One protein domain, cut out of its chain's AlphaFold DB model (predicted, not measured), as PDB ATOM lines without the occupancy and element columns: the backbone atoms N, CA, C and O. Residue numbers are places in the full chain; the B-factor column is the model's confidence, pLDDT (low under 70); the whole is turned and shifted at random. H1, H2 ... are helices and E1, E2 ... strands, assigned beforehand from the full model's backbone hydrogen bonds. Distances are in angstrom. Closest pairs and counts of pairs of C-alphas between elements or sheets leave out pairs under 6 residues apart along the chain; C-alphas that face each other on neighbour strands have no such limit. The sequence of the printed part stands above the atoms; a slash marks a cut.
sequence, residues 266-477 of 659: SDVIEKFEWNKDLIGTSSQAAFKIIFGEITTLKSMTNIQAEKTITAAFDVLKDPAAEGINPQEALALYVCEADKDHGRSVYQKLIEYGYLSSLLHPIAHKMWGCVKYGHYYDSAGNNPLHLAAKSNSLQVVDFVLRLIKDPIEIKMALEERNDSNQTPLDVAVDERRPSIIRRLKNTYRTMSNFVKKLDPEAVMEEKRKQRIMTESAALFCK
ATOM      1  N   SER A 266     165.800 136.412 179.702       63.41
ATOM      2  CA  SER A 266     166.230 135.007 179.644       63.41
ATOM      3  C   SER A 266     165.747 134.219 180.857       63.41
ATOM      4  O   SER A 266     165.146 133.164 180.688       63.41
ATOM      5  N   ASP A 267     165.957 134.747 182.067       66.25
ATOM      6  CA  ASP A 267     165.594 134.055 183.306       66.25
ATOM      7  C   ASP A 267     164.082 133.856 183.400       66.25
ATOM      8  O   ASP A 267     163.631 132.849 183.930       66.25
ATOM      9  N   VAL A 268     163.283 134.796 182.882       63.09
ATOM     10  CA  VAL A 268     161.821 134.676 182.855       63.09
ATOM     11  C   VAL A 268     161.360 133.674 181.793       63.09
ATOM     12  O   VAL A 268     160.533 132.819 182.107       63.09
ATOM     13  N   ILE A 269     161.927 133.708 180.582       61.72
ATOM     14  CA  ILE A 269     161.630 132.735 179.514       61.72
ATOM     15  C   ILE A 269     161.997 131.303 179.950       61.72
ATOM     16  O   ILE A 269     161.228 130.374 179.708       61.72
ATOM     17  N   GLU A 270     163.124 131.116 180.645       65.69
ATOM     18  CA  GLU A 270     163.511 129.818 181.214       65.69
ATOM     19  C   GLU A 270     162.649 129.418 182.423       65.69
ATOM     20  O   GLU A 270     162.206 128.276 182.514       65.69
ATOM     21  N   LYS A 271     162.379 130.340 183.360       64.50
ATOM     22  CA  LYS A 271     161.682 130.041 184.629       64.50
ATOM     23  C   LYS A 271     160.189 129.762 184.473       64.50
ATOM     24  O   LYS A 271     159.634 129.082 185.332       64.50
ATOM     25  N   PHE A 272     159.548 130.253 183.414       57.94
ATOM     26  CA  PHE A 272     158.189 129.832 183.056       57.94
ATOM     27  C   PHE A 272     158.143 128.498 182.302       57.94
ATOM     28  O   PHE A 272     157.061 128.103 181.875       57.94
ATOM     29  N   GLU A 273     159.289 127.821 182.130       55.50
ATOM     30  CA  GLU A 273     159.430 126.567 181.383       55.50
ATOM     31  C   GLU A 273     158.639 126.615 180.071       55.50
ATOM     32  O   GLU A 273     157.888 125.687 179.778       55.50
ATOM     33  N   TRP A 274     158.755 127.730 179.321       58.91
ATOM     34  CA  TRP A 274     157.935 128.027 178.139       58.91
ATOM     35  C   TRP A 274     157.897 126.817 177.217       58.91
ATOM     36  O   TRP A 274     158.889 126.485 176.561       58.91
ATOM     37  N   ASN A 275     156.764 126.112 177.284       46.00
ATOM     38  CA  ASN A 275     156.796 124.670 177.098       46.00
ATOM     39  C   ASN A 275     157.254 124.360 175.677       46.00
ATOM     40  O   ASN A 275     156.772 124.980 174.729       46.00
ATOM     41  N   LYS A 276     158.213 123.438 175.523       54.94
ATOM     42  CA  LYS A 276     158.885 123.214 174.234       54.94
ATOM     43  C   LYS A 276     157.901 122.781 173.144       54.94
ATOM     44  O   LYS A 276     158.089 123.136 171.985       54.94
ATOM     45  N   ASP A 277     156.807 122.149 173.557       56.66
ATOM     46  CA  ASP A 277     155.694 121.707 172.711       56.66
ATOM     47  C   ASP A 277     154.686 122.835 172.371       56.66
ATOM     48  O   ASP A 277     153.826 122.669 171.511       56.66
ATOM     49  N   LEU A 278     154.790 123.994 173.035       52.44
ATOM     50  CA  LEU A 278     154.017 125.228 172.812       52.44
ATOM     51  C   LEU A 278     154.854 126.341 172.150       52.44
ATOM     52  O   LEU A 278     154.380 127.475 172.028       52.44
ATOM     53  N   ILE A 279     156.077 126.040 171.688       49.16
ATOM     54  CA  ILE A 279     156.898 126.960 170.885       49.16
ATOM     55  C   ILE A 279     156.241 127.138 169.510       49.16
ATOM     56  O   ILE A 279     156.563 126.460 168.539       49.16
ATOM     57  N   GLY A 280     155.284 128.063 169.452       60.72
ATOM     58  CA  GLY A 280     154.449 128.300 168.275       60.72
ATOM     59  C   GLY A 280     153.215 129.178 168.502       60.72
ATOM     60  O   GLY A 280     152.558 129.517 167.521       60.72
ATOM     61  N   THR A 281     152.880 129.580 169.738       77.25
ATOM     62  CA  THR A 281     151.772 130.532 169.949       77.25
ATOM     63  C   THR A 281     152.095 131.912 169.365       77.25
ATOM     64  O   THR A 281     153.247 132.361 169.361       77.25
ATOM     65  N   SER A 282     151.057 132.613 168.908       79.81
ATOM     66  CA  SER A 282     151.141 133.984 168.393       79.81
ATOM     67  C   SER A 282     151.732 134.950 169.426       79.81
ATOM     68  O   SER A 282     152.591 135.756 169.077       79.81
ATOM     69  N   SER A 283     151.401 134.794 170.708       77.81
ATOM     70  CA  SER A 283     152.063 135.471 171.828       77.81
ATOM     71  C   SER A 283     153.557 135.201 171.932       77.81
ATOM     72  O   SER A 283     154.317 136.156 172.052       77.81
ATOM     73  N   GLN A 284     154.028 133.951 171.876       76.75
ATOM     74  CA  GLN A 284     155.470 133.682 171.944       76.75
ATOM     75  C   GLN A 284     156.216 134.285 170.747       76.75
ATOM     76  O   GLN A 284     157.334 134.777 170.913       76.75
ATOM     77  N   ALA A 285     155.600 134.302 169.560       82.19
ATOM     78  CA  ALA A 285     156.129 135.032 168.411       82.19
ATOM     79  C   ALA A 285     156.158 136.550 168.675       82.19
ATOM     80  O   ALA A 285     157.209 137.169 168.525       82.19
ATOM     81  N   ALA A 286     155.059 137.137 169.157       84.25
ATOM     82  CA  ALA A 286     154.964 138.554 169.509       84.25
ATOM     83  C   ALA A 286     155.983 138.974 170.586       84.25
ATOM     84  O   ALA A 286     156.626 140.009 170.449       84.25
ATOM     85  N   PHE A 287     156.208 138.160 171.620       82.44
ATOM     86  CA  PHE A 287     157.236 138.413 172.629       82.44
ATOM     87  C   PHE A 287     158.651 138.307 172.050       82.44
ATOM     88  O   PHE A 287     159.464 139.197 172.293       82.44
ATOM     89  N   LYS A 288     158.954 137.278 171.243       83.56
ATOM     90  CA  LYS A 288     160.246 137.177 170.533       83.56
ATOM     91  C   LYS A 288     160.489 138.382 169.624       83.56
ATOM     92  O   LYS A 288     161.617 138.856 169.559       83.56
ATOM     93  N   ILE A 289     159.443 138.902 168.985       85.50
ATOM     94  CA  ILE A 289     159.481 140.133 168.194       85.50
ATOM     95  C   ILE A 289     159.762 141.347 169.095       85.50
ATOM     96  O   ILE A 289     160.737 142.048 168.860       85.50
ATOM     97  N   ILE A 290     158.991 141.569 170.166       85.44
ATOM     98  CA  ILE A 290     159.173 142.708 171.088       85.44
ATOM     99  C   ILE A 290     160.585 142.728 171.684       85.44
ATOM    100  O   ILE A 290     161.244 143.765 171.657       85.44
ATOM    101  N   PHE A 291     161.075 141.596 172.194       83.12
ATOM    102  CA  PHE A 291     162.423 141.511 172.758       83.12
ATOM    103  C   PHE A 291     163.513 141.571 171.681       83.12
ATOM    104  O   PHE A 291     164.529 142.232 171.891       83.12
ATOM    105  N   GLY A 292     163.311 140.924 170.530       83.44
ATOM    106  CA  GLY A 292     164.249 140.942 169.404       83.44
ATOM    107  C   GLY A 292     164.461 142.353 168.861       83.44
ATOM    108  O   GLY A 292     165.597 142.815 168.793       83.44
ATOM    109  N   GLU A 293     163.378 143.077 168.580       85.50
ATOM    110  CA  GLU A 293     163.420 144.492 168.203       85.50
ATOM    111  C   GLU A 293     164.108 145.316 169.302       85.50
ATOM    112  O   GLU A 293     165.150 145.913 169.056       85.50
ATOM    113  N   ILE A 294     163.612 145.299 170.546       83.56
ATOM    114  CA  ILE A 294     164.121 146.167 171.629       83.56
ATOM    115  C   ILE A 294     165.613 145.948 171.947       83.56
ATOM    116  O   ILE A 294     166.306 146.915 172.285       83.56
ATOM    117  N   THR A 295     166.120 144.719 171.811       80.56
ATOM    118  CA  THR A 295     167.546 144.399 172.025       80.56
ATOM    119  C   THR A 295     168.427 144.717 170.816       80.56
ATOM    120  O   THR A 295     169.543 145.206 170.995       80.56
ATOM    121  N   THR A 296     167.943 144.507 169.588       79.38
ATOM    122  CA  THR A 296     168.693 144.837 168.357       79.38
ATOM    123  C   THR A 296     168.628 146.318 167.972       79.38
ATOM    124  O   THR A 296     169.433 146.783 167.165       79.38
ATOM    125  N   LEU A 297     167.734 147.090 168.594       69.12
ATOM    126  CA  LEU A 297     167.353 148.454 168.217       69.12
ATOM    127  C   LEU A 297     168.420 149.563 168.302       69.12
ATOM    128  O   LEU A 297     168.102 150.734 168.100       69.12
ATOM    129  N   LYS A 298     169.696 149.229 168.514       62.06
ATOM    130  CA  LYS A 298     170.815 150.185 168.404       62.06
ATOM    131  C   LYS A 298     170.990 150.784 166.994       62.06
ATOM    132  O   LYS A 298     171.750 151.741 166.865       62.06
ATOM    133  N   SER A 299     170.344 150.247 165.952       55.47
ATOM    134  CA  SER A 299     170.572 150.667 164.554       55.47
ATOM    135  C   SER A 299     169.344 150.764 163.633       55.47
ATOM    136  O   SER A 299     169.490 151.254 162.512       55.47
ATOM    137  N   MET A 300     168.147 150.321 164.038       52.72
ATOM    138  CA  MET A 300     166.980 150.323 163.140       52.72
ATOM    139  C   MET A 300     166.309 151.702 163.032       52.72
ATOM    140  O   MET A 300     166.338 152.507 163.966       52.72
ATOM    141  N   THR A 301     165.655 151.983 161.899       64.69
ATOM    142  CA  THR A 301     164.887 153.231 161.754       64.69
ATOM    143  C   THR A 301     163.658 153.206 162.667       64.69
ATOM    144  O   THR A 301     162.815 152.316 162.566       64.69
ATOM    145  N   ASN A 302     163.565 154.207 163.546       78.31
ATOM    146  CA  ASN A 302     162.627 154.301 164.675       78.31
ATOM    147  C   ASN A 302     161.179 153.861 164.330       78.31
ATOM    148  O   ASN A 302     160.571 153.073 165.048       78.31
ATOM    149  N   ILE A 303     160.673 154.287 163.166       86.56
ATOM    150  CA  ILE A 303     159.297 154.053 162.695       86.56
ATOM    151  C   ILE A 303     158.992 152.572 162.390       86.56
ATOM    152  O   ILE A 303     157.846 152.148 162.532       86.56
ATOM    153  N   GLN A 304     159.965 151.779 161.924       89.38
ATOM    154  CA  GLN A 304     159.710 150.373 161.578       89.38
ATOM    155  C   GLN A 304     159.552 149.523 162.837       89.38
ATOM    156  O   GLN A 304     158.512 148.887 163.004       89.38
ATOM    157  N   ALA A 305     160.514 149.599 163.757       89.31
ATOM    158  CA  ALA A 305     160.442 148.884 165.026       89.31
ATOM    159  C   ALA A 305     159.228 149.316 165.868       89.31
ATOM    160  O   ALA A 305     158.555 148.465 166.438       89.31
ATOM    161  N   GLU A 306     158.868 150.609 165.885       91.00
ATOM    162  CA  GLU A 306     157.644 151.085 166.551       91.00
ATOM    163  C   GLU A 306     156.383 150.387 166.010       91.00
ATOM    164  O   GLU A 306     155.531 149.945 166.785       91.00
ATOM    165  N   LYS A 307     156.259 150.232 164.685       92.94
ATOM    166  CA  LYS A 307     155.138 149.501 164.068       92.94
ATOM    167  C   LYS A 307     155.169 148.017 164.419       92.94
ATOM    168  O   LYS A 307     154.133 147.476 164.795       92.94
ATOM    169  N   THR A 308     156.334 147.383 164.337       91.25
ATOM    170  CA  THR A 308     156.529 145.961 164.647       91.25
ATOM    171  C   THR A 308     156.190 145.644 166.111       91.25
ATOM    172  O   THR A 308     155.416 144.727 166.383       91.25
ATOM    173  N   ILE A 309     156.680 146.452 167.056       90.12
ATOM    174  CA  ILE A 309     156.374 146.354 168.493       90.12
ATOM    175  C   ILE A 309     154.882 146.605 168.756       90.12
ATOM    176  O   ILE A 309     154.268 145.888 169.543       90.12
ATOM    177  N   THR A 310     154.275 147.593 168.091       91.62
ATOM    178  CA  THR A 310     152.844 147.897 168.274       91.62
ATOM    179  C   THR A 310     151.956 146.775 167.730       91.62
ATOM    180  O   THR A 310     151.031 146.361 168.419       91.62
ATOM    181  N   ALA A 311     152.277 146.204 166.564       90.31
ATOM    182  CA  ALA A 311     151.573 145.041 166.019       90.31
ATOM    183  C   ALA A 311     151.704 143.807 166.931       90.31
ATOM    184  O   ALA A 311     150.724 143.104 167.173       90.31
ATOM    185  N   ALA A 312     152.890 143.577 167.506       88.12
ATOM    186  CA  ALA A 312     153.091 142.536 168.509       88.12
ATOM    187  C   ALA A 312     152.287 142.799 169.801       88.12
ATOM    188  O   ALA A 312     151.758 141.862 170.399       88.12
ATOM    189  N   PHE A 313     152.109 144.056 170.217       88.38
ATOM    190  CA  PHE A 313     151.190 144.384 171.307       88.38
ATOM    191  C   PHE A 313     149.706 144.203 170.941       88.38
ATOM    192  O   PHE A 313     148.935 143.816 171.818       88.38
ATOM    193  N   ASP A 314     149.283 144.429 169.695       89.50
ATOM    194  CA  ASP A 314     147.904 144.132 169.279       89.50
ATOM    195  C   ASP A 314     147.616 142.616 169.272       89.50
ATOM    196  O   ASP A 314     146.508 142.218 169.628       89.50
ATOM    197  N   VAL A 315     148.609 141.760 168.982       86.12
ATOM    198  CA  VAL A 315     148.505 140.296 169.181       86.12
ATOM    199  C   VAL A 315     148.299 139.952 170.663       86.12
ATOM    200  O   VAL A 315     147.406 139.190 171.016       86.12
ATOM    201  N   LEU A 316     149.064 140.573 171.564       82.81
ATOM    202  CA  LEU A 316     149.010 140.315 173.012       82.81
ATOM    203  C   LEU A 316     147.779 140.909 173.735       82.81
ATOM    204  O   LEU A 316     147.723 140.924 174.967       82.81
ATOM    205  N   LYS A 317     146.809 141.454 172.996       81.69
ATOM    206  CA  LYS A 317     145.699 142.265 173.523       81.69
ATOM    207  C   LYS A 317     144.646 141.458 174.275       81.69
ATOM    208  O   LYS A 317     144.149 141.944 175.295       81.69
ATOM    209  N   ASP A 318     144.393 140.229 173.827       75.38
ATOM    210  CA  ASP A 318     143.517 139.248 174.471       75.38
ATOM    211  C   ASP A 318     144.324 138.033 174.975       75.38
ATOM    212  O   ASP A 318     144.198 136.928 174.448       75.38
ATOM    213  N   PRO A 319     145.136 138.186 176.045       63.28
ATOM    214  CA  PRO A 319     145.939 137.084 176.590       63.28
ATOM    215  C   PRO A 319     145.071 135.907 177.064       63.28
ATOM    216  O   PRO A 319     145.516 134.764 177.051       63.28
ATOM    217  N   ALA A 320     143.810 136.174 177.422       64.19
ATOM    218  CA  ALA A 320     142.825 135.161 177.787       64.19
ATOM    219  C   ALA A 320     142.324 134.324 176.592       64.19
ATOM    220  O   ALA A 320     141.911 133.187 176.801       64.19
ATOM    221  N   ALA A 321     142.370 134.849 175.360       60.22
ATOM    222  CA  ALA A 321     142.060 134.073 174.155       60.22
ATOM    223  C   ALA A 321     143.209 133.119 173.785       60.22
ATOM    224  O   ALA A 321     142.966 132.041 173.251       60.22
ATOM    225  N   GLU A 322     144.447 133.489 174.125       62.25
ATOM    226  CA  GLU A 322     145.644 132.664 173.921       62.25
ATOM    227  C   GLU A 322     146.020 131.783 175.130       62.25
ATOM    228  O   GLU A 322     147.017 131.066 175.089       62.25
ATOM    229  N   GLY A 323     145.233 131.814 176.211       69.12
ATOM    230  CA  GLY A 323     145.446 130.990 177.408       69.12
ATOM    231  C   GLY A 323     146.600 131.426 178.322       69.12
ATOM    232  O   GLY A 323     146.928 130.701 179.258       69.12
ATOM    233  N   ILE A 324     147.195 132.600 178.087       66.62
ATOM    234  CA  ILE A 324     148.307 133.147 178.877       66.62
ATOM    235  C   ILE A 324     147.794 133.534 180.267       66.62
ATOM    236  O   ILE A 324     146.811 134.275 180.394       66.62
ATOM    237  N   ASN A 325     148.482 133.110 181.327       68.88
ATOM    238  CA  ASN A 325     148.145 133.541 182.681       68.88
ATOM    239  C   ASN A 325     148.346 135.068 182.795       68.88
ATOM    240  O   ASN A 325     149.416 135.574 182.440       68.88
ATOM    241  N   PRO A 326     147.395 135.836 183.361       62.50
ATOM    242  CA  PRO A 326     147.605 137.252 183.665       62.50
ATOM    243  C   PRO A 326     148.900 137.546 184.445       62.50
ATOM    244  O   PRO A 326     149.440 138.640 184.317       62.50
ATOM    245  N   GLN A 327     149.419 136.581 185.215       61.19
ATOM    246  CA  GLN A 327     150.694 136.662 185.940       61.19
ATOM    247  C   GLN A 327     151.932 136.471 185.043       61.19
ATOM    248  O   GLN A 327     152.947 137.118 185.288       61.19
ATOM    249  N   GLU A 328     151.861 135.640 183.997       65.12
ATOM    250  CA  GLU A 328     152.922 135.506 182.979       65.12
ATOM    251  C   GLU A 328     153.037 136.803 182.180       65.12
ATOM    252  O   GLU A 328     154.120 137.374 182.061       65.12
ATOM    253  N   ALA A 329     151.893 137.331 181.731       65.81
ATOM    254  CA  ALA A 329     151.818 138.644 181.104       65.81
ATOM    255  C   ALA A 329     152.387 139.741 182.027       65.81
ATOM    256  O   ALA A 329     153.177 140.566 181.577       65.81
ATOM    257  N   LEU A 330     152.062 139.717 183.329       63.66
ATOM    258  CA  LEU A 330     152.610 140.661 184.310       63.66
ATOM    259  C   LEU A 330     154.136 140.546 184.459       63.66
ATOM    260  O   LEU A 330     154.818 141.566 184.518       63.66
ATOM    261  N   ALA A 331     154.678 139.326 184.500       64.62
ATOM    262  CA  ALA A 331     156.117 139.103 184.589       64.62
ATOM    263  C   ALA A 331     156.846 139.632 183.344       64.62
ATOM    264  O   ALA A 331     157.888 140.274 183.468       64.62
ATOM    265  N   LEU A 332     156.261 139.456 182.157       61.66
ATOM    266  CA  LEU A 332     156.785 139.975 180.886       61.66
ATOM    267  C   LEU A 332     156.785 141.515 180.822       61.66
ATOM    268  O   LEU A 332     157.593 142.095 180.100       61.66
ATOM    269  N   TYR A 333     155.966 142.191 181.635       66.00
ATOM    270  CA  TYR A 333     156.007 143.650 181.824       66.00
ATOM    271  C   TYR A 333     157.087 144.124 182.817       66.00
ATOM    272  O   TYR A 333     157.332 145.326 182.917       66.00
ATOM    273  N   VAL A 334     157.714 143.201 183.556       64.81
ATOM    274  CA  VAL A 334     158.706 143.467 184.619       64.81
ATOM    275  C   VAL A 334     160.112 142.948 184.257       64.81
ATOM    276  O   VAL A 334     161.084 143.348 184.887       64.81
ATOM    277  N   CYS A 335     160.253 142.113 183.220       67.56
ATOM    278  CA  CYS A 335     161.542 141.575 182.759       67.56
ATOM    279  C   CYS A 335     162.566 142.661 182.393       67.56
ATOM    280  O   CYS A 335     162.224 143.606 181.677       67.56
ATOM    281  N   GLU A 336     163.845 142.452 182.731       72.00
ATOM    282  CA  GLU A 336     164.942 143.256 182.165       72.00
ATOM    283  C   GLU A 336     165.163 142.874 180.698       72.00
ATOM    284  O   GLU A 336     165.654 141.783 180.391       72.00
ATOM    285  N   ALA A 337     164.786 143.775 179.789       72.00
ATOM    286  CA  ALA A 337     165.069 143.696 178.357       72.00
ATOM    287  C   ALA A 337     166.537 144.019 178.037       72.00
ATOM    288  O   ALA A 337     167.041 143.623 176.992       72.00
ATOM    289  N   ASP A 338     167.225 144.721 178.936       77.31
ATOM    290  CA  ASP A 338     168.632 145.103 178.821       77.31
ATOM    291  C   ASP A 338     169.374 144.644 180.082       77.31
ATOM    292  O   ASP A 338     169.182 145.231 181.147       77.31
ATOM    293  N   LYS A 339     170.187 143.584 179.962       77.06
ATOM    294  CA  LYS A 339     170.944 143.005 181.089       77.06
ATOM    295  C   LYS A 339     172.085 143.903 181.570       77.06
ATOM    296  O   LYS A 339     172.478 143.806 182.726       77.06
ATOM    297  N   ASP A 340     172.606 144.763 180.698       81.25
ATOM    298  CA  ASP A 340     173.721 145.655 181.027       81.25
ATOM    299  C   ASP A 340     173.222 146.842 181.876       81.25
ATOM    300  O   ASP A 340     173.928 147.342 182.752       81.25
ATOM    301  N   HIS A 341     171.978 147.278 181.637       83.25
ATOM    302  CA  HIS A 341     171.374 148.461 182.262       83.25
ATOM    303  C   HIS A 341     170.200 148.160 183.209       83.25
ATOM    304  O   HIS A 341     169.582 149.093 183.721       83.25
ATOM    305  N   GLY A 342     169.825 146.893 183.408       85.94
ATOM    306  CA  GLY A 342     168.650 146.501 184.197       85.94
ATOM    307  C   GLY A 342     167.333 147.135 183.722       85.94
ATOM    308  O   GLY A 342     166.437 147.386 184.526       85.94
ATOM    309  N   ARG A 343     167.213 147.485 182.428       87.38
ATOM    310  CA  ARG A 343     166.043 148.224 181.912       87.38
ATOM    311  C   ARG A 343     164.930 147.283 181.501       87.38
ATOM    312  O   ARG A 343     165.130 146.387 180.681       87.38
ATOM    313  N   SER A 344     163.729 147.565 181.983       87.94
ATOM    314  CA  SER A 344     162.495 146.953 181.497       87.94
ATOM    315  C   SER A 344     162.193 147.301 180.034       87.94
ATOM    316  O   SER A 344     162.620 148.336 179.512       87.94
ATOM    317  N   VAL A 345     161.364 146.466 179.395       87.62
ATOM    318  CA  VAL A 345     160.719 146.740 178.092       87.62
ATOM    319  C   VAL A 345     160.201 148.176 178.027       87.62
ATOM    320  O   VAL A 345     160.510 148.922 177.102       87.62
ATOM    321  N   TYR A 346     159.447 148.589 179.046       90.12
ATOM    322  CA  TYR A 346     158.784 149.886 179.089       90.12
ATOM    323  C   TYR A 346     159.773 151.060 179.180       90.12
ATOM    324  O   TYR A 346     159.618 152.061 178.479       90.12
ATOM    325  N   GLN A 347     160.831 150.920 179.985       91.62
ATOM    326  CA  GLN A 347     161.924 151.895 180.059       91.62
ATOM    327  C   GLN A 347     162.652 152.041 178.711       91.62
ATOM    328  O   GLN A 347     162.997 153.160 178.333       91.62
ATOM    329  N   LYS A 348     162.810 150.955 177.938       91.62
ATOM    330  CA  LYS A 348     163.356 151.012 176.569       91.62
ATOM    331  C   LYS A 348     162.434 151.711 175.571       91.62
ATOM    332  O   LYS A 348     162.919 152.500 174.764       91.62
ATOM    333  N   LEU A 349     161.119 151.483 175.636       92.69
ATOM    334  CA  LEU A 349     160.161 152.213 174.792       92.69
ATOM    335  C   LEU A 349     160.210 153.729 175.051       92.69
ATOM    336  O   LEU A 349     160.093 154.516 174.112       92.69
ATOM    337  N   ILE A 350     160.422 154.134 176.310       94.25
ATOM    338  CA  ILE A 350     160.648 155.536 176.686       94.25
ATOM    339  C   ILE A 350     161.984 156.050 176.136       94.25
ATOM    340  O   ILE A 350     161.988 157.090 175.484       94.25
ATOM    341  N   GLU A 351     163.093 155.336 176.367       93.69
ATOM    342  CA  GLU A 351     164.443 155.719 175.913       93.69
ATOM    343  C   GLU A 351     164.487 155.976 174.396       93.69
ATOM    344  O   GLU A 351     164.967 157.022 173.956       93.69
ATOM    345  N   TYR A 352     163.922 155.070 173.593       92.94
ATOM    346  CA  TYR A 352     163.885 155.204 172.133       92.94
ATOM    347  C   TYR A 352     162.767 156.129 171.607       92.94
ATOM    348  O   TYR A 352     162.782 156.504 170.432       92.94
ATOM    349  N   GLY A 353     161.813 156.536 172.451       94.50
ATOM    350  CA  GLY A 353     160.782 157.522 172.110       94.50
ATOM    351  C   GLY A 353     159.521 156.987 171.407       94.50
ATOM    352  O   GLY A 353     158.810 157.792 170.800       94.50
ATOM    353  N   TYR A 354     159.223 155.685 171.497       94.00
ATOM    354  CA  TYR A 354     158.113 155.006 170.796       94.00
ATOM    355  C   TYR A 354     156.735 155.318 171.387       94.00
ATOM    356  O   TYR A 354     156.126 154.505 172.091       94.00
ATOM    357  N   LEU A 355     156.229 156.518 171.109       94.62
ATOM    358  CA  LEU A 355     154.964 156.989 171.658       94.62
ATOM    359  C   LEU A 355     153.775 156.099 171.264       94.62
ATOM    360  O   LEU A 355     152.902 155.874 172.096       94.62
ATOM    361  N   SER A 356     153.731 155.575 170.041       94.69
ATOM    362  CA  SER A 356     152.615 154.751 169.556       94.69
ATOM    363  C   SER A 356     152.526 153.439 170.337       94.69
ATOM    364  O   SER A 356     151.453 153.065 170.812       94.69
ATOM    365  N   SER A 357     153.673 152.795 170.567       93.69
ATOM    366  CA  SER A 357     153.772 151.591 171.395       93.69
ATOM    367  C   SER A 357     153.481 151.884 172.870       93.69
ATOM    368  O   SER A 357     152.832 151.080 173.534       93.69
ATOM    369  N   LEU A 358     153.901 153.047 173.383       93.44
ATOM    370  CA  LEU A 358     153.624 153.500 174.753       93.44
ATOM    371  C   LEU A 358     152.145 153.848 175.003       93.44
ATOM    372  O   LEU A 358     151.642 153.627 176.105       93.44
ATOM    373  N   LEU A 359     151.445 154.363 173.988       93.81
ATOM    374  CA  LEU A 359     150.006 154.644 174.015       93.81
ATOM    375  C   LEU A 359     149.144 153.375 173.917       93.81
ATOM    376  O   LEU A 359     147.939 153.443 174.171       93.81
ATOM    377  N   HIS A 360     149.726 152.221 173.573       92.75
ATOM    378  CA  HIS A 360     148.978 150.972 173.471       92.75
ATOM    379  C   HIS A 360     148.357 150.576 174.831       92.75
ATOM    380  O   HIS A 360     149.029 150.673 175.864       92.75
ATOM    381  N   PRO A 361     147.110 150.055 174.885       87.69
ATOM    382  CA  PRO A 361     146.456 149.677 176.144       87.69
ATOM    383  C   PRO A 361     147.240 148.692 177.023       87.69
ATOM    384  O   PRO A 361     147.060 148.686 178.240       87.69
ATOM    385  N   ILE A 362     148.122 147.872 176.439       83.19
ATOM    386  CA  ILE A 362     149.046 147.008 177.194       83.19
ATOM    387  C   ILE A 362     150.145 147.831 177.865       83.19
ATOM    388  O   ILE A 362     150.331 147.709 179.071       83.19
ATOM    389  N   ALA A 363     150.829 148.710 177.132       84.88
ATOM    390  CA  ALA A 363     151.851 149.591 177.692       84.88
ATOM    391  C   ALA A 363     151.271 150.500 178.797       84.88
ATOM    392  O   ALA A 363     151.878 150.671 179.853       84.88
ATOM    393  N   HIS A 364     150.032 150.976 178.644       84.12
ATOM    394  CA  HIS A 364     149.334 151.691 179.718       84.12
ATOM    395  C   HIS A 364     149.056 150.809 180.960       84.12
ATOM    396  O   HIS A 364     149.065 151.315 182.083       84.12
ATOM    397  N   LYS A 365     148.848 149.489 180.811       82.44
ATOM    398  CA  LYS A 365     148.816 148.545 181.952       82.44
ATOM    399  C   LYS A 365     150.216 148.343 182.558       82.44
ATOM    400  O   LYS A 365     150.326 148.298 183.783       82.44
ATOM    401  N   MET A 366     151.278 148.294 181.742       80.56
ATOM    402  CA  MET A 366     152.667 148.192 182.228       80.56
ATOM    403  C   MET A 366     153.046 149.353 183.152       80.56
ATOM    404  O   MET A 366     153.720 149.120 184.152       80.56
ATOM    405  N   TRP A 367     152.567 150.579 182.890       84.31
ATOM    406  CA  TRP A 367     152.823 151.727 183.775       84.31
ATOM    407  C   TRP A 367     152.400 151.471 185.226       84.31
ATOM    408  O   TRP A 367     153.069 151.928 186.145       84.31
ATOM    409  N   GLY A 368     151.338 150.691 185.461       78.06
ATOM    410  CA  GLY A 368     150.948 150.285 186.813       78.06
ATOM    411  C   GLY A 368     152.008 149.429 187.516       78.06
ATOM    412  O   GLY A 368     152.199 149.565 188.717       78.06
ATOM    413  N   CYS A 369     152.737 148.593 186.773       69.50
ATOM    414  CA  CYS A 369     153.825 147.766 187.303       69.50
ATOM    415  C   CYS A 369     155.095 148.605 187.511       69.50
ATOM    416  O   CYS A 369     155.684 148.590 188.593       69.50
ATOM    417  N   VAL A 370     155.464 149.405 186.503       72.62
ATOM    418  CA  VAL A 370     156.620 150.319 186.526       72.62
ATOM    419  C   VAL A 370     156.494 151.351 187.649       72.62
ATOM    420  O   VAL A 370     157.467 151.588 188.359       72.62
ATOM    421  N   LYS A 371     155.292 151.910 187.876       71.56
ATOM    422  CA  LYS A 371     155.068 152.934 188.910       71.56
ATOM    423  C   LYS A 371     155.423 152.445 190.322       71.56
ATOM    424  O   LYS A 371     155.809 153.262 191.157       71.56
ATOM    425  N   TYR A 372     155.287 151.149 190.598       64.12
ATOM    426  CA  TYR A 372     155.483 150.610 191.942       64.12
ATOM    427  C   TYR A 372     156.769 149.782 192.075       64.12
ATOM    428  O   TYR A 372     157.505 149.987 193.035       64.12
ATOM    429  N   GLY A 373     157.074 148.888 191.128       58.38
ATOM    430  CA  GLY A 373     158.233 147.993 191.227       58.38
ATOM    431  C   GLY A 373     159.566 148.632 190.826       58.38
ATOM    432  O   GLY A 373     160.523 148.597 191.596       58.38
ATOM    433  N   HIS A 374     159.631 149.210 189.619       62.06
ATOM    434  CA  HIS A 374     160.893 149.518 188.927       62.06
ATOM    435  C   HIS A 374     160.850 150.885 188.242       62.06
ATOM    436  O   HIS A 374     160.765 150.996 187.020       62.06
ATOM    437  N   TYR A 375     160.913 151.947 189.047       72.69
ATOM    438  CA  TYR A 375     161.064 153.309 188.529       72.69
ATOM    439  C   TYR A 375     162.444 153.517 187.872       72.69
ATOM    440  O   TYR A 375     162.551 154.195 186.851       72.69
ATOM    441  N   TYR A 376     163.490 152.920 188.446       87.88
ATOM    442  CA  TYR A 376     164.896 153.176 188.117       87.88
ATOM    443  C   TYR A 376     165.478 152.084 187.219       87.88
ATOM    444  O   TYR A 376     165.029 150.940 187.271       87.88
ATOM    445  N   ASP A 377     166.463 152.441 186.398       91.31
ATOM    446  CA  ASP A 377     167.389 151.477 185.794       91.31
ATOM    447  C   ASP A 377     168.583 151.194 186.732       91.31
ATOM    448  O   ASP A 377     168.665 151.767 187.824       91.31
ATOM    449  N   SER A 378     169.517 150.321 186.336       90.88
ATOM    450  CA  SER A 378     170.665 149.933 187.178       90.88
ATOM    451  C   SER A 378     171.611 151.088 187.538       90.88
ATOM    452  O   SER A 378     172.386 150.950 188.484       90.88
ATOM    453  N   ALA A 379     171.520 152.213 186.817       92.94
ATOM    454  CA  ALA A 379     172.278 153.445 187.025       92.94
ATOM    455  C   ALA A 379     171.414 154.583 187.619       92.94
ATOM    456  O   ALA A 379     171.740 155.766 187.476       92.94
ATOM    457  N   GLY A 380     170.275 154.251 188.237       92.94
ATOM    458  CA  GLY A 380     169.413 155.193 188.954       92.94
ATOM    459  C   GLY A 380     168.549 156.096 188.064       92.94
ATOM    460  O   GLY A 380     167.918 157.025 188.567       92.94
ATOM    461  N   ASN A 381     168.489 155.874 186.747       94.81
ATOM    462  CA  ASN A 381     167.710 156.724 185.843       94.81
ATOM    463  C   ASN A 381     166.213 156.433 185.997       94.81
ATOM    464  O   ASN A 381     165.729 155.373 185.597       94.81
ATOM    465  N   ASN A 382     165.464 157.397 186.538       94.06
ATOM    466  CA  ASN A 382     164.001 157.342 186.570       94.06
ATOM    467  C   ASN A 382     163.397 157.502 185.144       94.06
ATOM    468  O   ASN A 382     164.109 157.904 184.214       94.06
ATOM    469  N   PRO A 383     162.087 157.262 184.921       94.94
ATOM    470  CA  PRO A 383     161.501 157.280 183.577       94.94
ATOM    471  C   PRO A 383     161.577 158.659 182.904       94.94
ATOM    472  O   PRO A 383     161.525 158.753 181.681       94.94
ATOM    473  N   LEU A 384     161.733 159.734 183.684       96.19
ATOM    474  CA  LEU A 384     161.885 161.090 183.170       96.19
ATOM    475  C   LEU A 384     163.328 161.378 182.713       96.19
ATOM    476  O   LEU A 384     163.496 162.089 181.727       96.19
ATOM    477  N   HIS A 385     164.351 160.774 183.337       97.25
ATOM    478  CA  HIS A 385     165.727 160.766 182.806       97.25
ATOM    479  C   HIS A 385     165.780 160.046 181.449       97.25
ATOM    480  O   HIS A 385     166.399 160.533 180.508       97.25
ATOM    481  N   LEU A 386     165.096 158.903 181.320       96.06
ATOM    482  CA  LEU A 386     165.040 158.156 180.058       96.06
ATOM    483  C   LEU A 386     164.261 158.926 178.980       96.06
ATOM    484  O   LEU A 386     164.715 159.021 177.841       96.06
ATOM    485  N   ALA A 387     163.143 159.564 179.342       96.62
ATOM    486  CA  ALA A 387     162.406 160.439 178.431       96.62
ATOM    487  C   ALA A 387     163.233 161.666 178.001       96.62
ATOM    488  O   ALA A 387     163.075 162.138 176.876       96.62
ATOM    489  N   ALA A 388     164.128 162.158 178.867       97.56
ATOM    490  CA  ALA A 388     165.058 163.243 178.562       97.56
ATOM    491  C   ALA A 388     166.175 162.848 177.578       97.56
ATOM    492  O   ALA A 388     166.620 163.707 176.816       97.56
ATOM    493  N   LYS A 389     166.583 161.567 177.554       96.31
ATOM    494  CA  LYS A 389     167.462 161.007 176.506       96.31
ATOM    495  C   LYS A 389     166.739 160.803 175.179       96.31
ATOM    496  O   LYS A 389     167.339 160.970 174.119       96.31
ATOM    497  N   SER A 390     165.448 160.478 175.226       94.75
ATOM    498  CA  SER A 390     164.642 160.329 174.016       94.75
ATOM    499  C   SER A 390     164.637 161.618 173.184       94.75
ATOM    500  O   SER A 390     164.570 162.730 173.708       94.75
ATOM    501  N   ASN A 391     164.605 161.488 171.857       93.56
ATOM    502  CA  ASN A 391     164.432 162.643 170.968       93.56
ATOM    503  C   ASN A 391     162.965 163.140 170.911       93.56
ATOM    504  O   ASN A 391     162.637 164.022 170.118       93.56
ATOM    505  N   SER A 392     162.058 162.564 171.715       96.00
ATOM    506  CA  SER A 392     160.611 162.767 171.610       96.00
ATOM    507  C   SER A 392     160.056 163.603 172.764       96.00
ATOM    508  O   SER A 392     159.719 163.104 173.839       96.00
ATOM    509  N   LEU A 393     159.847 164.897 172.499       97.56
ATOM    510  CA  LEU A 393     159.112 165.797 173.400       97.56
ATOM    511  C   LEU A 393     157.730 165.235 173.785       97.56
ATOM    512  O   LEU A 393     157.254 165.468 174.895       97.56
ATOM    513  N   GLN A 394     157.094 164.481 172.885       97.38
ATOM    514  CA  GLN A 394     155.780 163.888 173.122       97.38
ATOM    515  C   GLN A 394     155.833 162.743 174.149       97.38
ATOM    516  O   GLN A 394     154.885 162.582 174.913       97.38
ATOM    517  N   VAL A 395     156.947 162.001 174.233       96.50
ATOM    518  CA  VAL A 395     157.165 160.983 175.278       96.50
ATOM    519  C   VAL A 395     157.445 161.628 176.636       96.50
ATOM    520  O   VAL A 395     156.897 161.175 177.638       96.50
ATOM    521  N   VAL A 396     158.182 162.743 176.683       97.38
ATOM    522  CA  VAL A 396     158.323 163.553 177.912       97.38
ATOM    523  C   VAL A 396     156.951 164.038 178.396       97.38
ATOM    524  O   VAL A 396     156.618 163.894 179.570       97.38
ATOM    525  N   ASP A 397     156.117 164.554 177.490       97.19
ATOM    526  CA  ASP A 397     154.737 164.952 177.790       97.19
ATOM    527  C   ASP A 397     153.853 163.779 178.243       97.19
ATOM    528  O   ASP A 397     152.987 163.961 179.097       97.19
ATOM    529  N   PHE A 398     154.051 162.586 177.685       95.94
ATOM    530  CA  PHE A 398     153.321 161.376 178.055       95.94
ATOM    531  C   PHE A 398     153.698 160.893 179.463       95.94
ATOM    532  O   PHE A 398     152.811 160.739 180.302       95.94
ATOM    533  N   VAL A 399     154.994 160.767 179.774       95.44
ATOM    534  CA  VAL A 399     155.482 160.415 181.121       95.44
ATOM    535  C   VAL A 399     154.994 161.435 182.160       95.44
ATOM    536  O   VAL A 399     154.476 161.047 183.206       95.44
ATOM    537  N   LEU A 400     155.034 162.736 181.847       95.56
ATOM    538  CA  LEU A 400     154.507 163.791 182.724       95.56
ATOM    539  C   LEU A 400     152.976 163.761 182.919       95.56
ATOM    540  O   LEU A 400     152.496 164.342 183.885       95.56
ATOM    541  N   ARG A 401     152.199 163.118 182.034       94.88
ATOM    542  CA  ARG A 401     150.742 162.904 182.212       94.88
ATOM    543  C   ARG A 401     150.426 161.631 182.999       94.88
ATOM    544  O   ARG A 401     149.373 161.544 183.628       94.88
ATOM    545  N   LEU A 402     151.311 160.638 182.937       91.50
ATOM    546  CA  LEU A 402     151.188 159.373 183.662       91.50
ATOM    547  C   LEU A 402     151.494 159.520 185.162       91.50
ATOM    548  O   LEU A 402     150.891 158.828 185.990       91.50
ATOM    549  N   ILE A 403     152.390 160.445 185.516       91.56
ATOM    550  CA  ILE A 403     152.616 160.898 186.891       91.56
ATOM    551  C   ILE A 403     151.527 161.926 187.233       91.56
ATOM    552  O   ILE A 403     151.624 163.093 186.870       91.56
ATOM    553  N   LYS A 404     150.444 161.491 187.890       90.06
ATOM    554  CA  LYS A 404     149.265 162.348 188.138       90.06
ATOM    555  C   LYS A 404     149.438 163.357 189.276       90.06
ATOM    556  O   LYS A 404     148.691 164.331 189.322       90.06
ATOM    557  N   ASP A 405     150.357 163.105 190.204       90.81
ATOM    558  CA  ASP A 405     150.541 163.931 191.397       90.81
ATOM    559  C   ASP A 405     151.649 164.985 191.172       90.81
ATOM    560  O   ASP A 405     152.773 164.620 190.816       90.81
ATOM    561  N   PRO A 406     151.389 166.291 191.378       92.25
ATOM    562  CA  PRO A 406     152.399 167.341 191.226       92.25
ATOM    563  C   PRO A 406     153.588 167.226 192.202       92.25
ATOM    564  O   PRO A 406     154.670 167.732 191.892       92.25
ATOM    565  N   ILE A 407     153.425 166.562 193.352       90.44
ATOM    566  CA  ILE A 407     154.508 166.227 194.287       90.44
ATOM    567  C   ILE A 407     155.387 165.125 193.681       90.44
ATOM    568  O   ILE A 407     156.607 165.290 193.646       90.44
ATOM    569  N   GLU A 408     154.790 164.061 193.126       90.94
ATOM    570  CA  GLU A 408     155.530 163.009 192.407       90.94
ATOM    571  C   GLU A 408     156.288 163.590 191.200       90.94
ATOM    572  O   GLU A 408     157.470 163.295 191.034       90.94
ATOM    573  N   ILE A 409     155.658 164.467 190.398       94.56
ATOM    574  CA  ILE A 409     156.329 165.143 189.270       94.56
ATOM    575  C   ILE A 409     157.517 165.973 189.775       94.56
ATOM    576  O   ILE A 409     158.596 165.923 189.185       94.56
ATOM    577  N   LYS A 410     157.342 166.749 190.857       94.12
ATOM    578  CA  LYS A 410     158.432 167.557 191.423       94.12
ATOM    579  C   LYS A 410     159.578 166.677 191.916       94.12
ATOM    580  O   LYS A 410     160.727 166.986 191.618       94.12
ATOM    581  N   MET A 411     159.278 165.591 192.629       91.44
ATOM    582  CA  MET A 411     160.298 164.655 193.100       91.44
ATOM    583  C   MET A 411     161.048 164.019 191.931       91.44
ATOM    584  O   MET A 411     162.268 164.104 191.914       91.44
ATOM    585  N   ALA A 412     160.355 163.514 190.907       93.88
ATOM    586  CA  ALA A 412     160.994 162.932 189.724       93.88
ATOM    587  C   ALA A 412     161.859 163.929 188.918       93.88
ATOM    588  O   ALA A 412     162.745 163.495 188.185       93.88
ATOM    589  N   LEU A 413     161.617 165.244 189.043       96.06
ATOM    590  CA  LEU A 413     162.424 166.321 188.441       96.06
ATOM    591  C   LEU A 413     163.635 166.752 189.289       96.06
ATOM    592  O   LEU A 413     164.612 167.237 188.725       96.06
ATOM    593  N   GLU A 414     163.559 166.641 190.618       95.56
ATOM    594  CA  GLU A 414     164.650 166.989 191.554       95.56
ATOM    595  C   GLU A 414     165.565 165.797 191.879       95.56
ATOM    596  O   GLU A 414     166.679 165.978 192.375       95.56
ATOM    597  N   GLU A 415     165.077 164.587 191.631       94.25
ATOM    598  CA  GLU A 415     165.787 163.328 191.795       94.25
ATOM    599  C   GLU A 415     166.985 163.212 190.856       94.25
ATOM    600  O   GLU A 415     166.990 163.757 189.749       94.25
ATOM    601  N   ARG A 416     168.009 162.493 191.322       96.00
ATOM    602  CA  ARG A 416     169.274 162.317 190.619       96.00
ATOM    603  C   ARG A 416     169.597 160.844 190.439       96.00
ATOM    604  O   ARG A 416     169.415 160.067 191.372       96.00
ATOM    605  N   ASN A 417     170.104 160.506 189.259       96.12
ATOM    606  CA  ASN A 417     170.650 159.188 188.945       96.12
ATOM    607  C   ASN A 417     171.991 158.932 189.672       96.12
ATOM    608  O   ASN A 417     172.509 159.811 190.368       96.12
ATOM    609  N   ASP A 418     172.589 157.749 189.492       96.00
ATOM    610  CA  ASP A 418     173.861 157.394 190.148       96.00
ATOM    611  C   ASP A 418     175.051 158.246 189.650       96.00
ATOM    612  O   ASP A 418     176.043 158.413 190.360       96.00
ATOM    613  N   SER A 419     174.919 158.883 188.480       96.81
ATOM    614  CA  SER A 419     175.838 159.918 187.974       96.81
ATOM    615  C   SER A 419     175.605 161.308 188.594       96.81
ATOM    616  O   SER A 419     176.235 162.279 188.175       96.81
ATOM    617  N   ASN A 420     174.716 161.431 189.590       97.31
ATOM    618  CA  ASN A 420     174.344 162.674 190.278       97.31
ATOM    619  C   ASN A 420     173.717 163.750 189.350       97.31
ATOM    620  O   ASN A 420     173.722 164.939 189.674       97.31
ATOM    621  N   GLN A 421     173.137 163.332 188.220       98.19
ATOM    622  CA  GLN A 421     172.441 164.181 187.243       98.19
ATOM    623  C   GLN A 421     170.927 164.114 187.446       98.19
ATOM    624  O   GLN A 421     170.416 163.043 187.749       98.19
ATOM    625  N   THR A 422     170.203 165.217 187.234       97.69
ATOM    626  CA  THR A 422     168.727 165.241 187.145       97.69
ATOM    627  C   THR A 422     168.247 164.983 185.704       97.69
ATOM    628  O   THR A 422     169.045 165.097 184.764       97.69
ATOM    629  N   PRO A 423     166.938 164.755 185.447       98.12
ATOM    630  CA  PRO A 423     166.412 164.684 184.079       98.12
ATOM    631  C   PRO A 423     166.658 165.951 183.250       98.12
ATOM    632  O   PRO A 423     166.699 165.889 182.022       98.12
ATOM    633  N   LEU A 424     166.793 167.114 183.900       98.31
ATOM    634  CA  LEU A 424     167.082 168.369 183.210       98.31
ATOM    635  C   LEU A 424     168.540 168.426 182.740       98.31
ATOM    636  O   LEU A 424     168.783 168.888 181.630       98.31
ATOM    637  N   ASP A 425     169.477 167.930 183.551       98.38
ATOM    638  CA  ASP A 425     170.903 167.884 183.209       98.38
ATOM    639  C   ASP A 425     171.142 166.892 182.059       98.38
ATOM    640  O   ASP A 425     171.772 167.231 181.062       98.38
ATOM    641  N   VAL A 426     170.502 165.717 182.116       98.06
ATOM    642  CA  VAL A 426     170.520 164.731 181.020       98.06
ATOM    643  C   VAL A 426     169.983 165.322 179.705       98.06
ATOM    644  O   VAL A 426     170.561 165.088 178.646       98.06
ATOM    645  N   ALA A 427     168.926 166.144 179.745       98.00
ATOM    646  CA  ALA A 427     168.417 166.833 178.552       98.00
ATOM    647  C   ALA A 427     169.382 167.904 177.994       98.00
ATOM    648  O   ALA A 427     169.293 168.241 176.807       98.00
ATOM    649  N   VAL A 428     170.265 168.461 178.835       98.19
ATOM    650  CA  VAL A 428     171.318 169.419 178.450       98.19
ATOM    651  C   VAL A 428     172.478 168.700 177.765       98.19
ATOM    652  O   VAL A 428     172.866 169.122 176.675       98.19
ATOM    653  N   ASP A 429     172.961 167.592 178.333       97.81
ATOM    654  CA  ASP A 429     174.034 166.770 177.749       97.81
ATOM    655  C   ASP A 429     173.645 166.230 176.364       97.81
ATOM    656  O   ASP A 429     174.407 166.334 175.403       97.81
ATOM    657  N   GLU A 430     172.406 165.746 176.239       97.25
ATOM    658  CA  GLU A 430     171.786 165.281 174.990       97.25
ATOM    659  C   GLU A 430     171.405 166.425 174.028       97.25
ATOM    660  O   GLU A 430     170.885 166.184 172.937       97.25
ATOM    661  N   ARG A 431     171.648 167.685 174.418       97.62
ATOM    662  CA  ARG A 431     171.423 168.904 173.622       97.62
ATOM    663  C   ARG A 431     170.003 169.004 173.046       97.62
ATOM    664  O   ARG A 431     169.826 169.363 171.882       97.62
ATOM    665  N   ARG A 432     168.968 168.717 173.850       97.44
ATOM    666  CA  ARG A 432     167.549 168.694 173.424       97.44
ATOM    667  C   ARG A 432     166.791 169.975 173.843       97.44
ATOM    668  O   ARG A 432     165.989 169.926 174.779       97.44
ATOM    669  N   PRO A 433     166.949 171.140 173.173       97.69
ATOM    670  CA  PRO A 433     166.420 172.433 173.642       97.69
ATOM    671  C   PRO A 433     164.906 172.455 173.888       97.69
ATOM    672  O   PRO A 433     164.443 173.108 174.826       97.69
ATOM    673  N   SER A 434     164.124 171.719 173.097       97.94
ATOM    674  CA  SER A 434     162.674 171.587 173.288       97.94
ATOM    675  C   SER A 434     162.318 170.874 174.598       97.94
ATOM    676  O   SER A 434     161.410 171.309 175.308       97.94
ATOM    677  N   ILE A 435     163.068 169.826 174.954       98.25
ATOM    678  CA  ILE A 435     162.892 169.062 176.196       98.25
ATOM    679  C   ILE A 435     163.398 169.878 177.389       98.25
ATOM    680  O   ILE A 435     162.656 170.039 178.356       98.25
ATOM    681  N   ILE A 436     164.581 170.501 177.292       98.31
ATOM    682  CA  ILE A 436     165.119 171.418 178.315       98.31
ATOM    683  C   ILE A 436     164.088 172.511 178.642       98.31
ATOM    684  O   ILE A 436     163.760 172.739 179.808       98.31
ATOM    685  N   ARG A 437     163.518 173.167 177.617       98.25
ATOM    686  CA  ARG A 437     162.488 174.207 177.785       98.25
ATOM    687  C   ARG A 437     161.225 173.652 178.451       98.25
ATOM    688  O   ARG A 437     160.670 174.316 179.328       98.25
ATOM    689  N   ARG A 438     160.786 172.441 178.082       98.06
ATOM    690  CA  ARG A 438     159.604 171.787 178.663       98.06
ATOM    691  C   ARG A 438     159.807 171.411 180.129       98.06
ATOM    692  O   ARG A 438     158.999 171.831 180.955       98.06
ATOM    693  N   LEU A 439     160.880 170.689 180.456       98.00
ATOM    694  CA  LEU A 439     161.217 170.275 181.822       98.00
ATOM    695  C   LEU A 439     161.408 171.494 182.738       98.00
ATOM    696  O   LEU A 439     160.806 171.554 183.808       98.00
ATOM    697  N   LYS A 440     162.140 172.522 182.283       98.19
ATOM    698  CA  LYS A 440     162.343 173.783 183.021       98.19
ATOM    699  C   LYS A 440     161.034 174.538 183.280       98.19
ATOM    700  O   LYS A 440     160.890 175.151 184.338       98.19
ATOM    701  N   ASN A 441     160.073 174.494 182.351       98.25
ATOM    702  CA  ASN A 441     158.746 175.073 182.566       98.25
ATOM    703  C   ASN A 441     157.929 174.248 183.574       98.25
ATOM    704  O   ASN A 441     157.458 174.798 184.565       98.25
ATOM    705  N   THR A 442     157.840 172.927 183.384       97.31
ATOM    706  CA  THR A 442     157.136 172.020 184.305       97.31
ATOM    707  C   THR A 442     157.681 172.138 185.731       97.31
ATOM    708  O   THR A 442     156.899 172.300 186.664       97.31
ATOM    709  N   TYR A 443     159.006 172.163 185.911       96.62
ATOM    710  CA  TYR A 443     159.639 172.346 187.218       96.62
ATOM    711  C   TYR A 443     159.237 173.669 187.887       96.62
ATOM    712  O   TYR A 443     158.872 173.677 189.062       96.62
ATOM    713  N   ARG A 444     159.216 174.786 187.142       97.19
ATOM    714  CA  ARG A 444     158.720 176.079 187.652       97.19
ATOM    715  C   ARG A 444     157.256 175.990 188.094       97.19
ATOM    716  O   ARG A 444     156.928 176.465 189.179       97.19
ATOM    717  N   THR A 445     156.389 175.364 187.295       96.88
ATOM    718  CA  THR A 445     154.967 175.189 187.632       96.88
ATOM    719  C   THR A 445     154.785 174.329 188.886       96.88
ATOM    720  O   THR A 445     154.090 174.751 189.806       96.88
ATOM    721  N   MET A 446     155.442 173.167 188.963       95.56
ATOM    722  CA  MET A 446     155.321 172.248 190.102       95.56
ATOM    723  C   MET A 446     155.956 172.817 191.376       95.56
ATOM    724  O   MET A 446     155.367 172.723 192.447       95.56
ATOM    725  N   SER A 447     157.107 173.491 191.281       92.88
ATOM    726  CA  SER A 447     157.730 174.180 192.422       92.88
ATOM    727  C   SER A 447     156.818 175.284 192.979       92.88
ATOM    728  O   SER A 447     156.630 175.379 194.190       92.88
ATOM    729  N   ASN A 448     156.157 176.059 192.111       95.19
ATOM    730  CA  ASN A 448     155.177 177.071 192.523       95.19
ATOM    731  C   ASN A 448     153.847 176.486 193.036       95.19
ATOM    732  O   ASN A 448     153.126 177.183 193.749       95.19
ATOM    733  N   PHE A 449     153.514 175.238 192.692       94.06
ATOM    734  CA  PHE A 449     152.382 174.509 193.267       94.06
ATOM    735  C   PHE A 449     152.727 173.971 194.662       94.06
ATOM    736  O   PHE A 449     152.022 174.255 195.624       94.06
ATOM    737  N   VAL A 450     153.865 173.284 194.801       91.12
ATOM    738  CA  VAL A 450     154.325 172.705 196.074       91.12
ATOM    739  C   VAL A 450     154.639 173.779 197.123       91.12
ATOM    740  O   VAL A 450     154.389 173.554 198.298       91.12
ATOM    741  N   LYS A 451     155.055 174.990 196.725       91.38
ATOM    742  CA  LYS A 451     155.162 176.159 197.628       91.38
ATOM    743  C   LYS A 451     153.824 176.668 198.197       91.38
ATOM    744  O   LYS A 451     153.847 177.530 199.069       91.38
ATOM    745  N   LYS A 452     152.681 176.207 197.679       94.38
ATOM    746  CA  LYS A 452     151.330 176.534 198.178       94.38
ATOM    747  C   LYS A 452     150.687 175.385 198.958       94.38
ATOM    748  O   LYS A 452     149.624 175.585 199.537       94.38
ATOM    749  N   LEU A 453     151.295 174.200 198.933       91.50
ATOM    750  CA  LEU A 453     150.911 173.082 199.785       91.50
ATOM    751  C   LEU A 453     151.502 173.266 201.183       91.50
ATOM    752  O   LEU A 453     152.517 173.939 201.361       91.50
ATOM    753  N   ASP A 454     150.868 172.632 202.163       91.25
ATOM    754  CA  ASP A 454     151.401 172.551 203.517       91.25
ATOM    755  C   ASP A 454     152.712 171.727 203.518       91.25
ATOM    756  O   ASP A 454     152.722 170.610 202.980       91.25
ATOM    757  N   PRO A 455     153.826 172.235 204.083       89.56
ATOM    758  CA  PRO A 455     155.078 171.487 204.151       89.56
ATOM    759  C   PRO A 455     154.960 170.170 204.935       89.56
ATOM    760  O   PRO A 455     155.690 169.230 204.619       89.56
ATOM    761  N   GLU A 456     154.050 170.060 205.910       90.50
ATOM    762  CA  GLU A 456     153.816 168.811 206.641       90.50
ATOM    763  C   GLU A 456     153.159 167.762 205.732       90.50
ATOM    764  O   GLU A 456     153.660 166.641 205.634       90.50
ATOM    765  N   ALA A 457     152.140 168.148 204.955       85.56
ATOM    766  CA  ALA A 457     151.495 167.263 203.980       85.56
ATOM    767  C   ALA A 457     152.469 166.780 202.887       85.56
ATOM    768  O   ALA A 457     152.461 165.606 202.514       85.56
ATOM    769  N   VAL A 458     153.364 167.653 202.403       84.06
ATOM    770  CA  VAL A 458     154.404 167.282 201.422       84.06
ATOM    771  C   VAL A 458     155.406 166.279 202.014       84.06
ATOM    772  O   VAL A 458     155.847 165.359 201.321       84.06
ATOM    773  N   MET A 459     155.755 166.419 203.295       84.88
ATOM    774  CA  MET A 459     156.633 165.478 204.000       84.88
ATOM    775  C   MET A 459     155.937 164.147 204.320       84.88
ATOM    776  O   MET A 459     156.579 163.094 204.253       84.88
ATOM    777  N   GLU A 460     154.637 164.165 204.622       87.88
ATOM    778  CA  GLU A 460     153.828 162.961 204.810       87.88
ATOM    779  C   GLU A 460     153.688 162.173 203.500       87.88
ATOM    780  O   GLU A 460     153.912 160.963 203.485       87.88
ATOM    781  N   GLU A 461     153.402 162.841 202.379       82.75
ATOM    782  CA  GLU A 461     153.232 162.163 201.089       82.75
ATOM    783  C   GLU A 461     154.557 161.596 200.564       82.75
ATOM    784  O   GLU A 461     154.632 160.426 200.189       82.75
ATOM    785  N   LYS A 462     155.662 162.343 200.701       82.81
ATOM    786  CA  LYS A 462     157.016 161.826 200.442       82.81
ATOM    787  C   LYS A 462     157.353 160.596 201.300       82.81
ATOM    788  O   LYS A 462     158.090 159.711 200.858       82.81
ATOM    789  N   ARG A 463     156.809 160.504 202.519       85.69
ATOM    790  CA  ARG A 463     156.952 159.331 203.397       85.69
ATOM    791  C   ARG A 463     156.067 158.162 202.952       85.69
ATOM    792  O   ARG A 463     156.555 157.033 202.967       85.69
ATOM    793  N   LYS A 464     154.820 158.403 202.531       84.38
ATOM    794  CA  LYS A 464     153.931 157.372 201.959       84.38
ATOM    795  C   LYS A 464     154.503 156.795 200.674       84.38
ATOM    796  O   LYS A 464     154.645 155.579 200.594       84.38
ATOM    797  N   GLN A 465     154.911 157.643 199.727       78.44
ATOM    798  CA  GLN A 465     155.529 157.215 198.472       78.44
ATOM    799  C   GLN A 465     156.757 156.342 198.748       78.44
ATOM    800  O   GLN A 465     156.854 155.241 198.215       78.44
ATOM    801  N   ARG A 466     157.638 156.758 199.670       80.88
ATOM    802  CA  ARG A 466     158.791 155.949 200.091       80.88
ATOM    803  C   ARG A 466     158.387 154.577 200.641       80.88
ATOM    804  O   ARG A 466     158.990 153.583 200.255       80.88
ATOM    805  N   ILE A 467     157.385 154.506 201.520       80.88
ATOM    806  CA  ILE A 467     156.881 153.231 202.062       80.88
ATOM    807  C   ILE A 467     156.265 152.372 200.947       80.88
ATOM    808  O   ILE A 467     156.462 151.157 200.929       80.88
ATOM    809  N   MET A 468     155.561 152.983 199.993       73.38
ATOM    810  CA  MET A 468     154.965 152.292 198.851       73.38
ATOM    811  C   MET A 468     156.036 151.727 197.909       73.38
ATOM    812  O   MET A 468     155.941 150.566 197.534       73.38
ATOM    813  N   THR A 469     157.094 152.480 197.599       71.00
ATOM    814  CA  THR A 469     158.235 151.987 196.811       71.00
ATOM    815  C   THR A 469     159.030 150.923 197.572       71.00
ATOM    816  O   THR A 469     159.330 149.882 197.003       71.00
ATOM    817  N   GLU A 470     159.323 151.110 198.867       75.62
ATOM    818  CA  GLU A 470     160.036 150.106 199.680       75.62
ATOM    819  C   GLU A 470     159.232 148.792 199.823       75.62
ATOM    820  O   GLU A 470     159.830 147.718 199.899       75.62
ATOM    821  N   SER A 471     157.893 148.844 199.814       72.44
ATOM    822  CA  SER A 471     157.027 147.651 199.873       72.44
ATOM    823  C   SER A 471     156.736 147.024 198.506       72.44
ATOM    824  O   SER A 471     156.758 145.801 198.386       72.44
ATOM    825  N   ALA A 472     156.554 147.806 197.445       65.12
ATOM    826  CA  ALA A 472     156.438 147.279 196.087       65.12
ATOM    827  C   ALA A 472     157.753 146.649 195.597       65.12
ATOM    828  O   ALA A 472     157.739 145.554 195.038       65.12
ATOM    829  N   ALA A 473     158.900 147.240 195.942       64.44
ATOM    830  CA  ALA A 473     160.214 146.634 195.739       64.44
ATOM    831  C   ALA A 473     160.448 145.363 196.583       64.44
ATOM    832  O   ALA A 473     161.431 144.672 196.342       64.44
ATOM    833  N   LEU A 474     159.589 145.028 197.563       65.88
ATOM    834  CA  LEU A 474     159.561 143.702 198.205       65.88
ATOM    835  C   LEU A 474     158.743 142.686 197.390       65.88
ATOM    836  O   LEU A 474     159.161 141.535 197.303       65.88
ATOM    837  N   PHE A 475     157.631 143.098 196.770       58.03
ATOM    838  CA  PHE A 475     156.836 142.234 195.881       58.03
ATOM    839  C   PHE A 475     157.558 141.895 194.573       58.03
ATOM    840  O   PHE A 475     157.408 140.786 194.068       58.03
ATOM    841  N   CYS A 476     158.343 142.830 194.032       52.06
ATOM    842  CA  CYS A 476     159.052 142.642 192.766       52.06
ATOM    843  C   CYS A 476     160.480 142.090 192.916       52.06
ATOM    844  O   CYS A 476     161.171 141.925 191.912       52.06
ATOM    845  N   LYS A 477     160.928 141.739 194.133       56.97
ATOM    846  CA  LYS A 477     162.158 140.942 194.278       56.97
ATOM    847  C   LYS A 477     161.943 139.625 193.542       56.97
ATOM    848  O   LYS A 477     160.973 138.932 193.871       56.97
TER     849      LYS A 477
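What this domain is: This is residues 266 to 477 of the 659 residues of an uncharacterized protein of Cryptosporidium ubiquitum (UniProt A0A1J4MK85). Four pairs of helices, H2 with H3, H5 with H6, H8 with H9 and H11 with H12, stand side by side in a row along the longest axis, and the long helix H13 folds back along one side of that row. H4, H7 and H10 lie on this side of the row, with H1 near H4, while residues 275 to 280 stick out beyond H1 and H2. The printed part has 212 residues with thirteen named helices and one named strand, in the order H1 to H4, E1, H5 to H13; the class is mostly helix. It is compact, with a radius of gyration of the C-alphas of 18.0 A, and elongated, spanning 60 by 37 by 29 A.

How they stand to each other: H13, residues 455 to 475, touches H7, residues 361 to 372, about perpendicular at 73 degrees; the closest C-alphas, of Tyr 372 and Ala 472, are 5.4 A apart. H7 touches the hub, H5, residues 345 to 352, at Ala 363 and Tyr 346, 7.1 A between C-alphas. H5 touches H8, residues 383 to 389, at a shallow tilt of 29 degrees, with C-alphas 351 and 386 closest at 4.8 A. H8 and H9, residues 393 to 402, form a hairpin, closest at C-alphas 387 and 396, 5.2 A. H11, residues 423 to 429, touches H8, with C-alphas 385 and 423 at 4.2 A, and forms a hairpin with H12, residues 433 to 450. H10, residues 406 to 414, touches H12 at a steep tilt of 52 degrees; C-alphas 410 and 446 are closest at 5.8 A. H6, residues 355 to 358, touches H5 and H3, residues 302 to 315; C-alphas 310 and 357 are 4.9 A apart. H3 forms a hairpin with H2, residues 282 to 296, at a shallow tilt of 22 degrees. H1, residues 266 to 271, and H4, residues 326 to 332, are close but not clearly touching, with C-alphas 268 and 331 at 7.4 A. E1, residues 336 to 338, pairs with no named strand. O i to N i+4 pairs are within hydrogen-bond range throughout H1 to H5 and H8 to H12; H7 has 5 of 8, H13 16 of 17, and H6 is too short for one.

Where its parts are: H13 is 30.5 A long, from C-alpha 455 at (155.078, 171.487, 204.151) to C-alpha 475 at (156.836, 142.234, 195.881). H12 measures 25.5 A, H2 20.6 A, H3 20.4 A and H7 18.2 A. H1 begins at C-alpha 266, (166.230, 135.007, 179.644).

The domain as a whole: The C-alphas of Asp 277 and Lys 452, the two farthest apart, are 60.6 A apart. The printed part has no cut and no long link. Its mean pLDDT is 83.5; 47 residues are under 70, among them 266 to 280, 319 to 335 and 472 to 477.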